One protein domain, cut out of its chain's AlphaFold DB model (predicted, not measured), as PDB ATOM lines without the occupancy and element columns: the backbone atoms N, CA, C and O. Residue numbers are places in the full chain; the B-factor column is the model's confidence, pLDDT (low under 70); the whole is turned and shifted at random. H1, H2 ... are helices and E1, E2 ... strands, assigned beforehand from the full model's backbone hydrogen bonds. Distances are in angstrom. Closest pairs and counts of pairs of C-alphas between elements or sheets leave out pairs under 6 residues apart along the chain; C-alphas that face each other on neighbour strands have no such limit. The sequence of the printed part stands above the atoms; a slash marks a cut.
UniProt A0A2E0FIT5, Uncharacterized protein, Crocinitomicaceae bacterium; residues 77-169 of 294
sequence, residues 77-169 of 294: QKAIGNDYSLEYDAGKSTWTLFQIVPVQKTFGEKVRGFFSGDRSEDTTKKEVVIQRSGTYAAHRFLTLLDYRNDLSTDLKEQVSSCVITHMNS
ATOM      1  N   GLN A  77       4.442  14.857 -43.693       78.94
ATOM      2  CA  GLN A  77       4.008  16.088 -44.330       78.94
ATOM      3  C   GLN A  77       3.921  15.855 -45.834       78.94
ATOM      4  O   GLN A  77       4.874  15.381 -46.453       78.94
ATOM      5  N   LYS A  78       2.780  16.194 -46.431       78.56
ATOM      6  CA  LYS A  78       2.579  16.112 -47.878       78.56
ATOM      7  C   LYS A  78       1.702  17.259 -48.361       78.56
ATOM      8  O   LYS A  78       0.632  17.501 -47.810       78.56
ATOM      9  N   ALA A  79       2.143  17.936 -49.417       76.38
ATOM     10  CA  ALA A  79       1.312  18.885 -50.149       76.38
ATOM     11  C   ALA A  79       0.281  18.123 -51.001       76.38
ATOM     12  O   ALA A  79       0.629  17.150 -51.680       76.38
ATOM     13  N   ILE A  80      -0.981  18.536 -50.929       71.44
ATOM     14  CA  ILE A  80      -2.104  17.942 -51.658       71.44
ATOM     15  C   ILE A  80      -2.671  19.034 -52.563       71.44
ATOM     16  O   ILE A  80      -3.371  19.936 -52.109       71.44
ATOM     17  N   GLY A  81      -2.327  18.964 -53.848       67.38
ATOM     18  CA  GLY A  81      -2.597  20.045 -54.795       67.38
ATOM     19  C   GLY A  81      -1.789  21.312 -54.489       67.38
ATOM     20  O   GLY A  81      -0.760  21.254 -53.815       67.38
ATOM     21  N   ASN A  82      -2.263  22.450 -55.002       68.62
ATOM     22  CA  ASN A  82      -1.606  23.750 -54.820       68.62
ATOM     23  C   ASN A  82      -2.043  24.463 -53.530       68.62
ATOM     24  O   ASN A  82      -1.263  25.214 -52.953       68.62
ATOM     25  N   ASP A  83      -3.258  24.176 -53.051       77.50
ATOM     26  CA  ASP A  83      -3.917  24.980 -52.017       77.50
ATOM     27  C   ASP A  83      -4.016  24.274 -50.659       77.50
ATOM     28  O   ASP A  83      -4.539  24.855 -49.712       77.50
ATOM     29  N   TYR A  84      -3.541  23.030 -50.522       80.31
ATOM     30  CA  TYR A  84      -3.664  22.278 -49.271       80.31
ATOM     31  C   TYR A  84      -2.389  21.519 -48.895       80.31
ATOM     32  O   TYR A  84      -1.633  21.032 -49.733       80.31
ATOM     33  N   SER A  85      -2.150  21.388 -47.592       82.19
ATOM     34  CA  SER A  85      -1.041  20.612 -47.033       82.19
ATOM     35  C   SER A  85      -1.545  19.755 -45.883       82.19
ATOM     36  O   SER A  85      -2.181  20.256 -44.963       82.19
ATOM     37  N   LEU A  86      -1.223  18.468 -45.906       84.75
ATOM     38  CA  LEU A  86      -1.536  17.524 -44.841       84.75
ATOM     39  C   LEU A  86      -0.292  17.286 -43.989       84.75
ATOM     40  O   LEU A  86       0.786  17.029 -44.523       84.75
ATOM     41  N   GLU A  87      -0.452  17.359 -42.675       84.56
ATOM     42  CA  GLU A  87       0.617  17.127 -41.709       84.56
ATOM     43  C   GLU A  87       0.136  16.196 -40.591       84.56
ATOM     44  O   GLU A  87      -1.007  16.278 -40.135       84.56
ATOM     45  N   TYR A  88       1.019  15.301 -40.168       79.94
ATOM     46  CA  TYR A  88       0.863  14.422 -39.026       79.94
ATOM     47  C   TYR A  88       2.047  14.620 -38.087       79.94
ATOM     48  O   TYR A  88       3.194  14.348 -38.449       79.94
ATOM     49  N   ASP A  89       1.757  15.072 -36.873       77.50
ATOM     50  CA  ASP A  89       2.735  15.179 -35.795       77.50
ATOM     51  C   ASP A  89       2.696  13.898 -34.951       77.50
ATOM     52  O   ASP A  89       1.725  13.648 -34.223       77.50
ATOM     53  N   ALA A  90       3.761  13.095 -35.037       67.62
ATOM     54  CA  ALA A  90       3.902  11.845 -34.295       67.62
ATOM     55  C   ALA A  90       3.978  12.059 -32.776       67.62
ATOM     56  O   ALA A  90       3.456  11.245 -32.013       67.62
ATOM     57  N   GLY A  91       4.564  13.175 -32.324       65.00
ATOM     58  CA  GLY A  91       4.712  13.481 -30.899       65.00
ATOM     59  C   GLY A  91       3.374  13.778 -30.223       65.00
ATOM     60  O   GLY A  91       3.169  13.437 -29.059       65.00
ATOM     61  N   LYS A  92       2.436  14.370 -30.970       65.75
ATOM     62  CA  LYS A  92       1.090  14.720 -30.482       65.75
ATOM     63  C   LYS A  92      -0.009  13.815 -31.031       65.75
ATOM     64  O   LYS A  92      -1.181  14.048 -30.730       65.75
ATOM     65  N   SER A  93       0.335  12.824 -31.859       68.56
ATOM     66  CA  SER A  93      -0.622  11.973 -32.587       68.56
ATOM     67  C   SER A  93      -1.748  12.802 -33.212       68.56
ATOM     68  O   SER A  93      -2.933  12.560 -32.964       68.56
ATOM     69  N   THR A  94      -1.371  13.864 -33.925       77.00
ATOM     70  CA  THR A  94      -2.305  14.883 -34.413       77.00
ATOM     71  C   THR A  94      -2.247  14.974 -35.925       77.00
ATOM     72  O   THR A  94      -1.180  15.191 -36.484       77.00
ATOM     73  N   TRP A  95      -3.408  14.853 -36.567       80.12
ATOM     74  CA  TRP A  95      -3.589  15.119 -37.989       80.12
ATOM     75  C   TRP A  95      -4.105  16.535 -38.194       80.12
ATOM     76  O   TRP A  95      -5.128  16.911 -37.609       80.12
ATOM     77  N   THR A  96      -3.415  17.290 -39.041       81.88
ATOM     78  CA  THR A  96      -3.768  18.654 -39.434       81.88
ATOM     79  C   THR A  96      -3.838  18.786 -40.946       81.88
ATOM     80  O   THR A  96      -2.866  18.508 -41.646       81.88
ATOM     81  N   LEU A  97      -4.982  19.249 -41.448       82.69
ATOM     82  CA  LEU A  97      -5.129  19.724 -42.819       82.69
ATOM     83  C   LEU A  97      -5.007  21.243 -42.815       82.69
ATOM     84  O   LEU A  97      -5.795  21.922 -42.154       82.69
ATOM     85  N   PHE A  98      -4.046  21.757 -43.566       80.94
ATOM     86  CA  PHE A  98      -3.848  23.178 -43.791       80.94
ATOM     87  C   PHE A  98      -4.382  23.585 -45.160       80.94
ATOM     88  O   PHE A  98      -4.152  22.871 -46.135       80.94
ATOM     89  N   GLN A  99      -5.025  24.747 -45.232       80.00
ATOM     90  CA  GLN A  99      -5.292  25.469 -46.471       80.00
ATOM     91  C   GLN A  99      -4.231  26.550 -46.636       80.00
ATOM     92  O   GLN A  99      -3.946  27.321 -45.718       80.00
ATOM     93  N   ILE A 100      -3.610  26.567 -47.800       73.00
ATOM     94  CA  ILE A 100      -2.606  27.527 -48.218       73.00
ATOM     95  C   ILE A 100      -3.375  28.700 -48.821       73.00
ATOM     96  O   ILE A 100      -3.803  28.651 -49.969       73.00
ATOM     97  N   VAL A 101      -3.595  29.744 -48.022       68.50
ATOM     98  CA  VAL A 101      -4.241  30.974 -48.489       68.50
ATOM     99  C   VAL A 101      -3.142  31.969 -48.875       68.50
ATOM    100  O   VAL A 101      -2.290  32.291 -48.033       68.50
ATOM    101  N   PRO A 102      -3.120  32.475 -50.121       57.12
ATOM    102  CA  PRO A 102      -2.197  33.534 -50.501       57.12
ATOM    103  C   PRO A 102      -2.605  34.818 -49.773       57.12
ATOM    104  O   PRO A 102      -3.691  35.357 -49.990       57.12
ATOM    105  N   VAL A 103      -1.752  35.309 -48.872       54.75
ATOM    106  CA  VAL A 103      -1.993  36.584 -48.188       54.75
ATOM    107  C   VAL A 103      -1.129  37.654 -48.822       54.75
ATOM    108  O   VAL A 103       0.096  37.549 -48.852       54.75
ATOM    109  N   GLN A 104      -1.774  38.719 -49.298       49.91
ATOM    110  CA  GLN A 104      -1.062  39.892 -49.785       49.91
ATOM    111  C   GLN A 104      -0.224  40.488 -48.647       49.91
ATOM    112  O   GLN A 104      -0.751  40.830 -47.587       49.91
ATOM    113  N   LYS A 105       1.089  40.613 -48.868       48.97
ATOM    114  CA  LYS A 105       2.027  41.221 -47.913       48.97
ATOM    115  C   LYS A 105       1.543  42.598 -47.470       48.97
ATOM    116  O   LYS A 105       1.308  43.479 -48.304       48.97
ATOM    117  N   THR A 106       1.490  42.814 -46.158       53.19
ATOM    118  CA  THR A 106       1.276  44.155 -45.592       53.19
ATOM    119  C   THR A 106       2.485  45.036 -45.934       53.19
ATOM    120  O   THR A 106       3.605  44.535 -46.034       53.19
ATOM    121  N   PHE A 107       2.297  46.349 -46.116       54.75
ATOM    122  CA  PHE A 107       3.344  47.286 -46.571       54.75
ATOM    123  C   PHE A 107       4.683  47.147 -45.811       54.75
ATOM    124  O   PHE A 107       5.744  47.159 -46.428       54.75
ATOM    125  N   GLY A 108       4.653  46.895 -44.495       57.88
ATOM    126  CA  GLY A 108       5.860  46.663 -43.687       57.88
ATOM    127  C   GLY A 108       6.649  45.387 -44.033       57.88
ATOM    128  O   GLY A 108       7.876  45.386 -43.964       57.88
ATOM    129  N   GLU A 109       5.980  44.318 -44.471       58.34
ATOM    130  CA  GLU A 109       6.624  43.065 -44.900       58.34
ATOM    131  C   GLU A 109       7.224  43.187 -46.306       58.34
ATOM    132  O   GLU A 109       8.263  42.589 -46.583       58.34
ATOM    133  N   LYS A 110       6.629  44.022 -47.173       59.06
ATOM    134  CA  LYS A 110       7.215  44.381 -48.476       59.06
ATOM    135  C   LYS A 110       8.500  45.191 -48.301       59.06
ATOM    136  O   LYS A 110       9.498  44.888 -48.947       59.06
ATOM    137  N   VAL A 111       8.500  46.169 -47.388       60.75
ATOM    138  CA  VAL A 111       9.686  46.988 -47.087       60.75
ATOM    139  C   VAL A 111      10.796  46.131 -46.472       60.75
ATOM    140  O   VAL A 111      11.932  46.194 -46.931       60.75
ATOM    141  N   ARG A 112      10.484  45.253 -45.509       57.97
ATOM    142  CA  ARG A 112      11.477  44.330 -44.927       57.97
ATOM    143  C   ARG A 112      12.032  43.332 -45.956       57.97
ATOM    144  O   ARG A 112      13.240  43.117 -45.969       57.97
ATOM    145  N   GLY A 113      11.184  42.785 -46.832       58.56
ATOM    146  CA  GLY A 113      11.591  41.883 -47.920       58.56
ATOM    147  C   GLY A 113      12.492  42.547 -48.968       58.56
ATOM    148  O   GLY A 113      13.398  41.910 -49.501       58.56
ATOM    149  N   PHE A 114      12.308  43.852 -49.200       62.41
ATOM    150  CA  PHE A 114      13.167  44.649 -50.079       62.41
ATOM    151  C   PHE A 114      14.595  44.795 -49.524       62.41
ATOM    152  O   PHE A 114      15.555  44.749 -50.290       62.41
ATOM    153  N   PHE A 115      14.751  44.906 -48.199       58.84
ATOM    154  CA  PHE A 115      16.065  44.980 -47.543       58.84
ATOM    155  C   PHE A 115      16.733  43.613 -47.326       58.84
ATOM    156  O   PHE A 115      17.950  43.560 -47.172       58.84
ATOM    157  N   SER A 116      15.976  42.511 -47.322       57.62
ATOM    158  CA  SER A 116      16.513  41.155 -47.120       57.62
ATOM    159  C   SER A 116      16.746  40.361 -48.411       57.62
ATOM    160  O   SER A 116      17.137  39.201 -48.338       57.62
ATOM    161  N   GLY A 117      16.503  40.955 -49.587       49.62
ATOM    162  CA  GLY A 117      16.715  40.303 -50.886       49.62
ATOM    163  C   GLY A 117      15.719  39.182 -51.215       49.62
ATOM    164  O   GLY A 117      15.918  38.462 -52.190       49.62
ATOM    165  N   ASP A 118      14.646  39.042 -50.434       47.59
ATOM    166  CA  ASP A 118      13.648  37.989 -50.614       47.59
ATOM    167  C   ASP A 118      12.497  38.510 -51.485       47.59
ATOM    168  O   ASP A 118      11.559  39.175 -51.029       47.59
ATOM    169  N   ARG A 119      12.635  38.269 -52.792       49.91
ATOM    170  CA  ARG A 119      11.754  38.767 -53.859       49.91
ATOM    171  C   ARG A 119      10.637  37.777 -54.215       49.91
ATOM    172  O   ARG A 119      10.128  37.815 -55.327       49.91
ATOM    173  N   SER A 120      10.272  36.882 -53.298       45.69
ATOM    174  CA  SER A 120       9.090  36.028 -53.451       45.69
ATOM    175  C   SER A 120       7.839  36.813 -53.046       45.69
ATOM    176  O   SER A 120       7.755  37.278 -51.911       45.69
ATOM    177  N   GLU A 121       6.894  37.042 -53.960       50.69
ATOM    178  CA  GLU A 121       5.706  37.886 -53.724       50.69
ATOM    179  C   GLU A 121       4.610  37.212 -52.882       50.69
ATOM    180  O   GLU A 121       3.810  37.919 -52.265       50.69
ATOM    181  N   ASP A 122       4.646  35.890 -52.727       45.75
ATOM    182  CA  ASP A 122       3.573  35.135 -52.082       45.75
ATOM    183  C   ASP A 122       3.972  34.657 -50.684       45.75
ATOM    184  O   ASP A 122       4.604  33.615 -50.501       45.75
ATOM    185  N   THR A 123       3.571  35.405 -49.653       52.78
ATOM    186  CA  THR A 123       3.572  34.864 -48.289       52.78
ATOM    187  C   THR A 123       2.333  33.992 -48.133       52.78
ATOM    188  O   THR A 123       1.239  34.453 -47.806       52.78
ATOM    189  N   THR A 124       2.492  32.703 -48.393       53.50
ATOM    190  CA  THR A 124       1.455  31.705 -48.149       53.50
ATOM    191  C   THR A 124       1.203  31.569 -46.646       53.50
ATOM    192  O   THR A 124       2.091  31.117 -45.915       53.50
ATOM    193  N   LYS A 125       0.010  31.935 -46.155       55.72
ATOM    194  CA  LYS A 125      -0.400  31.595 -44.783       55.72
ATOM    195  C   LYS A 125      -1.072  30.227 -44.795       55.72
ATOM    196  O   LYS A 125      -1.930  29.957 -45.627       55.72
ATOM    197  N   LYS A 126      -0.672  29.365 -43.858       62.12
ATOM    198  CA  LYS A 126      -1.314  28.073 -43.612       62.12
ATOM    199  C   LYS A 126      -2.427  28.271 -42.587       62.12
ATOM    200  O   LYS A 126      -2.138  28.520 -41.418       62.12
ATOM    201  N   GLU A 127      -3.678  28.175 -43.011       69.44
ATOM    202  CA  GLU A 127      -4.834  28.158 -42.113       69.44
ATOM    203  C   GLU A 127      -5.199  26.713 -41.761       69.44
ATOM    204  O   GLU A 127      -5.215  25.842 -42.628       69.44
ATOM    205  N   VAL A 128      -5.464  26.430 -40.483       73.62
ATOM    206  CA  VAL A 128      -5.854  25.087 -40.032       73.62
ATOM    207  C   VAL A 128      -7.319  24.850 -40.387       73.62
ATOM    208  O   VAL A 128      -8.214  25.421 -39.772       73.62
ATOM    209  N   VAL A 129      -7.566  23.957 -41.340       75.31
ATOM    210  CA  VAL A 129      -8.917  23.578 -41.775       75.31
ATOM    211  C   VAL A 129      -9.473  22.491 -40.866       75.31
ATOM    212  O   VAL A 129     -10.612  22.566 -40.412       75.31
ATOM    213  N   ILE A 130      -8.673  21.464 -40.578       76.25
ATOM    214  CA  ILE A 130      -9.068  20.346 -39.718       76.25
ATOM    215  C   ILE A 130      -7.895  19.999 -38.818       76.25
ATOM    216  O   ILE A 130      -6.795  19.794 -39.314       76.25
ATOM    217  N   GLN A 131      -8.145  19.852 -37.519       82.50
ATOM    218  CA  GLN A 131      -7.173  19.317 -36.570       82.50
ATOM    219  C   GLN A 131      -7.836  18.299 -35.646       82.50
ATOM    220  O   GLN A 131      -8.834  18.601 -34.981       82.50
ATOM    221  N   ARG A 132      -7.285  17.083 -35.586       78.81
ATOM    222  CA  ARG A 132      -7.744  16.029 -34.670       78.81
ATOM    223  C   ARG A 132      -6.564  15.291 -34.055       78.81
ATOM    224  O   ARG A 132      -5.634  14.919 -34.761       78.81
ATOM    225  N   SER A 133      -6.629  15.071 -32.744       74.69
ATOM    226  CA  SER A 133      -5.572  14.460 -31.936       74.69
ATOM    227  C   SER A 133      -6.091  13.304 -31.069       74.69
ATOM    228  O   SER A 133      -7.299  13.163 -30.846       74.69
ATOM    229  N   GLY A 134      -5.163  12.474 -30.586       55.72
ATOM    230  CA  GLY A 134      -5.413  11.407 -29.611       55.72
ATOM    231  C   GLY A 134      -5.604  10.006 -30.203       55.72
ATOM    232  O   GLY A 134      -5.403   9.763 -31.392       55.72
ATOM    233  N   THR A 135      -5.998   9.051 -29.356       59.69
ATOM    234  CA  THR A 135      -6.246   7.662 -29.767       59.69
ATOM    235  C   THR A 135      -7.350   7.632 -30.826       59.69
ATOM    236  O   THR A 135      -8.444   8.153 -30.601       59.69
ATOM    237  N   TYR A 136      -7.056   7.044 -31.988       65.88
ATOM    238  CA  TYR A 136      -7.914   7.060 -33.182       65.88
ATOM    239  C   TYR A 136      -8.070   8.433 -33.867       65.88
ATOM    240  O   TYR A 136      -9.057   8.658 -34.572       65.88
ATOM    241  N   ALA A 137      -7.097   9.344 -33.716       66.31
ATOM    242  CA  ALA A 137      -7.078  10.645 -34.398       66.31
ATOM    243  C   ALA A 137      -7.324  10.533 -35.907       66.31
ATOM    244  O   ALA A 137      -8.082  11.326 -36.451       66.31
ATOM    245  N   ALA A 138      -6.746   9.523 -36.561       71.06
ATOM    246  CA  ALA A 138      -6.906   9.315 -37.995       71.06
ATOM    247  C   ALA A 138      -8.355   8.986 -38.391       71.06
ATOM    248  O   ALA A 138      -8.896   9.612 -39.293       71.06
ATOM    249  N   HIS A 139      -9.035   8.084 -37.674       72.94
ATOM    250  CA  HIS A 139     -10.446   7.788 -37.945       72.94
ATOM    251  C   HIS A 139     -11.330   9.011 -37.689       72.94
ATOM    252  O   HIS A 139     -12.164   9.345 -38.519       72.94
ATOM    253  N   ARG A 140     -11.097   9.735 -36.588       71.12
ATOM    254  CA  ARG A 140     -11.833  10.974 -36.275       71.12
ATOM    255  C   ARG A 140     -11.594  12.071 -37.313       71.12
ATOM    256  O   ARG A 140     -12.500  12.851 -37.595       71.12
ATOM    257  N   PHE A 141     -10.382  12.140 -37.856       82.19
ATOM    258  CA  PHE A 141     -10.011  13.049 -38.932       82.19
ATOM    259  C   PHE A 141     -10.734  12.682 -40.234       82.19
ATOM    260  O   PHE A 141     -11.392  13.546 -40.806       82.19
ATOM    261  N   LEU A 142     -10.693  11.411 -40.650       83.12
ATOM    262  CA  LEU A 142     -11.372  10.918 -41.856       83.12
ATOM    263  C   LEU A 142     -12.891  11.086 -41.777       83.12
ATOM    264  O   LEU A 142     -13.511  11.546 -42.728       83.12
ATOM    265  N   THR A 143     -13.491  10.791 -40.624       80.50
ATOM    266  CA  THR A 143     -14.923  11.021 -40.406       80.50
ATOM    267  C   THR A 143     -15.279  12.500 -40.556       80.50
ATOM    268  O   THR A 143     -16.278  12.830 -41.183       80.50
ATOM    269  N   LEU A 144     -14.466  13.414 -40.017       81.06
ATOM    270  CA  LEU A 144     -14.743  14.846 -40.149       81.06
ATOM    271  C   LEU A 144     -14.515  15.364 -41.573       81.06
ATOM    272  O   LEU A 144     -15.250  16.240 -42.022       81.06
ATOM    273  N   LEU A 145     -13.516  14.823 -42.269       85.06
ATOM    274  CA  LEU A 145     -13.261  15.111 -43.677       85.06
ATOM    275  C   LEU A 145     -14.477  14.747 -44.544       85.06
ATOM    276  O   LEU A 145     -14.835  15.507 -45.443       85.06
ATOM    277  N   ASP A 146     -15.132  13.624 -44.245       82.00
ATOM    278  CA  ASP A 146     -16.312  13.154 -44.972       82.00
ATOM    279  C   ASP A 146     -17.520  14.088 -44.777       82.00
ATOM    280  O   ASP A 146     -18.111  14.550 -45.754       82.00
ATOM    281  N   TYR A 147     -17.800  14.485 -43.529       81.69
ATOM    282  CA  TYR A 147     -18.920  15.376 -43.182       81.69
ATOM    283  C   TYR A 147     -18.784  16.827 -43.677       81.69
ATOM    284  O   TYR A 147     -19.749  17.590 -43.605       81.69
ATOM    285  N   ARG A 148     -17.605  17.251 -44.146       75.44
ATOM    286  CA  ARG A 148     -17.384  18.619 -44.635       75.44
ATOM    287  C   ARG A 148     -17.866  18.787 -46.071       75.44
ATOM    288  O   ARG A 148     -17.340  18.155 -46.976       75.44
ATOM    289  N   ASN A 149     -18.833  19.668 -46.308       80.06
ATOM    290  CA  ASN A 149     -19.392  19.907 -47.649       80.06
ATOM    291  C   ASN A 149     -18.633  20.972 -48.454       80.06
ATOM    292  O   ASN A 149     -18.912  21.177 -49.628       80.06
ATOM    293  N   ASP A 150     -17.693  21.663 -47.822       81.81
ATOM    294  CA  ASP A 150     -16.892  22.741 -48.404       81.81
ATOM    295  C   ASP A 150     -15.648  22.243 -49.158       81.81
ATOM    296  O   ASP A 150     -14.978  23.025 -49.826       81.81
ATOM    297  N   LEU A 151     -15.339  20.946 -49.069       81.31
ATOM    298  CA  LEU A 151     -14.207  20.316 -49.748       81.31
ATOM    299  C   LEU A 151     -14.685  19.508 -50.960       81.31
ATOM    300  O   LEU A 151     -15.653  18.751 -50.863       81.31
ATOM    301  N   SER A 152     -13.960  19.621 -52.076       84.19
ATOM    302  CA  SER A 152     -14.198  18.808 -53.278       84.19
ATOM    303  C   SER A 152     -14.022  17.311 -52.990       84.19
ATOM    304  O   SER A 152     -13.145  16.924 -52.211       84.19
ATOM    305  N   THR A 153     -14.820  16.466 -53.648       79.56
ATOM    306  CA  THR A 153     -14.738  14.997 -53.562       79.56
ATOM    307  C   THR A 153     -13.341  14.482 -53.895       79.56
ATOM    308  O   THR A 153     -12.795  13.678 -53.146       79.56
ATOM    309  N   ASP A 154     -12.711  15.035 -54.931       80.75
ATOM    310  CA  ASP A 154     -11.378  14.620 -55.381       80.75
ATOM    311  C   ASP A 154     -10.316  14.894 -54.307       80.75
ATOM    312  O   ASP A 154      -9.414  14.090 -54.063       80.75
ATOM    313  N   LEU A 155     -10.447  16.024 -53.604       79.69
ATOM    314  CA  LEU A 155      -9.551  16.378 -52.509       79.69
ATOM    315  C   LEU A 155      -9.767  15.459 -51.304       79.69
ATOM    316  O   LEU A 155      -8.794  15.011 -50.692       79.69
ATOM    317  N   LYS A 156     -11.022  15.130 -50.981       82.44
ATOM    318  CA  LYS A 156     -11.332  14.169 -49.915       82.44
ATOM    319  C   LYS A 156     -10.727  12.798 -50.207       82.44
ATOM    320  O   LYS A 156     -10.144  12.198 -49.303       82.44
ATOM    321  N   GLU A 157     -10.813  12.321 -51.445       81.94
ATOM    322  CA  GLU A 157     -10.228  11.044 -51.864       81.94
ATOM    323  C   GLU A 157      -8.697  11.052 -51.758       81.94
ATOM    324  O   GLU A 157      -8.110  10.129 -51.182       81.94
ATOM    325  N   GLN A 158      -8.038  12.116 -52.226       81.31
ATOM    326  CA  GLN A 158      -6.580  12.247 -52.138       81.31
ATOM    327  C   GLN A 158      -6.081  12.309 -50.691       81.31
ATOM    328  O   GLN A 158      -5.120  11.616 -50.339       81.31
ATOM    329  N   VAL A 159      -6.736  13.107 -49.841       81.81
ATOM    330  CA  VAL A 159      -6.415  13.206 -48.410       81.81
ATOM    331  C   VAL A 159      -6.630  11.853 -47.731       81.81
ATOM    332  O   VAL A 159      -5.742  11.381 -47.021       81.81
ATOM    333  N   SER A 160      -7.763  11.197 -47.992       82.62
ATOM    334  CA  SER A 160      -8.089   9.895 -47.403       82.62
ATOM    335  C   SER A 160      -7.075   8.826 -47.791       82.62
ATOM    336  O   SER A 160      -6.579   8.109 -46.925       82.62
ATOM    337  N   SER A 161      -6.702   8.772 -49.072       79.44
ATOM    338  CA  SER A 161      -5.662   7.874 -49.573       79.44
ATOM    339  C   SER A 161      -4.333   8.107 -48.852       79.44
ATOM    340  O   SER A 161      -3.747   7.165 -48.326       79.44
ATOM    341  N   CYS A 162      -3.898   9.365 -48.707       79.19
ATOM    342  CA  CYS A 162      -2.649   9.690 -48.014       79.19
ATOM    343  C   CYS A 162      -2.659   9.268 -46.538       79.19
ATOM    344  O   CYS A 162      -1.692   8.662 -46.074       79.19
ATOM    345  N   VAL A 163      -3.748   9.545 -45.812       81.12
ATOM    346  CA  VAL A 163      -3.899   9.151 -44.402       81.12
ATOM    347  C   VAL A 163      -3.880   7.629 -44.264       81.12
ATOM    348  O   VAL A 163      -3.139   7.103 -43.439       81.12
ATOM    349  N   ILE A 164      -4.640   6.908 -45.092       82.19
ATOM    350  CA  ILE A 164      -4.716   5.441 -45.049       82.19
ATOM    351  C   ILE A 164      -3.368   4.816 -45.419       82.19
ATOM    352  O   ILE A 164      -2.916   3.896 -44.738       82.19
ATOM    353  N   THR A 165      -2.684   5.317 -46.451       76.69
ATOM    354  CA  THR A 165      -1.340   4.849 -46.817       76.69
ATOM    355  C   THR A 165      -0.339   5.099 -45.696       76.69
ATOM    356  O   THR A 165       0.464   4.218 -45.416       76.69
ATOM    357  N   HIS A 166      -0.402   6.245 -45.016       74.00
ATOM    358  CA  HIS A 166       0.485   6.539 -43.890       74.00
ATOM    359  C   HIS A 166       0.173   5.689 -42.647       74.00
ATOM    360  O   HIS A 166       1.078   5.229 -41.960       74.00
ATOM    361  N   MET A 167      -1.101   5.392 -42.380       69.69
ATOM    362  CA  MET A 167      -1.475   4.430 -41.336       69.69
ATOM    363  C   MET A 167      -1.011   3.008 -41.670       69.69
ATOM    364  O   MET A 167      -0.651   2.243 -40.777       69.69
ATOM    365  N   ASN A 168      -1.014   2.656 -42.956       71.25
ATOM    366  CA  ASN A 168      -0.623   1.338 -43.441       71.25
ATOM    367  C   ASN A 168       0.874   1.219 -43.752       71.25
ATOM    368  O   ASN A 168       1.333   0.101 -43.971       71.25
ATOM    369  N   SER A 169       1.659   2.303 -43.742       61.78
ATOM    370  CA  SER A 169       3.103   2.244 -44.025       61.78
ATOM    371  C   SER A 169       3.896   1.510 -42.940       61.78
ATOM    372  O   SER A 169       5.021   1.096 -43.193       61.78
TER     373      SER A 169
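Overview. This is residues 77 to 169 of the 294 residues of an uncharacterized protein of Crocinitomicaceae bacterium (UniProt A0A2E0FIT5). A strongly twisted sheet of four strands has a helical hairpin, H2 and H3, over one face, while its two longest strands, E3 and E4, run on past E1 and E2 as a two-stranded arm, with the small helix H1 beyond its tip. The printed part has 93 residues, with three named helices and four named strands in the order E1 E2 E3 H1 E4 H2 H3. The sheet, ordered E1, E2, E3, E4, is antiparallel, and the class is mixed. The whole is loose, with a radius of gyration of the C-alphas of 16.2 A, and spans 47 by 30 by 19 A.

Arrangement. E1, residues 77 to 80, E2, residues 84 to 89, and E3, residues 94 to 103, form a meander, each strand the antiparallel neighbour of the one before; N 78 and O 86 are 2.9 A apart, N 87 and O 96 2.9 A, within hydrogen-bond range. E4, residues 123 to 133, is E3's antiparallel neighbour, with N 99 and O 127 at 2.8 A, and bends by 58 degrees at residue 130. H2, residues 137 to 147, and H3, residues 153 to 168, are on the same face, making two layers, helices on one face of a sheet. H2 is over E4 at a height over the sheet of 8.7 A; the closest C-alphas are those of Arg 132 and Phe 141, 5.7 A. H3 is over E2 at 10.2 A, with 9 C-alphas falling on E2 and 2 on E1, only just not over E1. H3 touches H2 with residues 156 to 163 alone, opposite ways at a shallow tilt of 13 degrees, the closest C-alphas being those of Leu 142 and Ser 160, 6.5 A. H1, residues 107 to 115, is not on the sheet and is apart from H2 and H3. In H1, H2 and H3 every O i to N i+4 pair is within hydrogen-bond range.

Along the chain. E3 is 25.7 A long, E4 27.7 A, E2 16.5 A and E1 9.7 A, which begins at C-alpha 77 (4.008, 16.088, -44.330). H1 measures 13.0 A, H2 15.5 A, and H3 22.1 A, ending at C-alpha 168 (-0.623, 1.338, -43.441).

Size, cuts and confidence. The C-alphas farthest apart, those of Phe 115 and Tyr 136, are 47.1 A apart. The printed part has no cut and no long link. Mean pLDDT of the printed part is 70.5, with 39 residues under 70, among them residues 101 to 127.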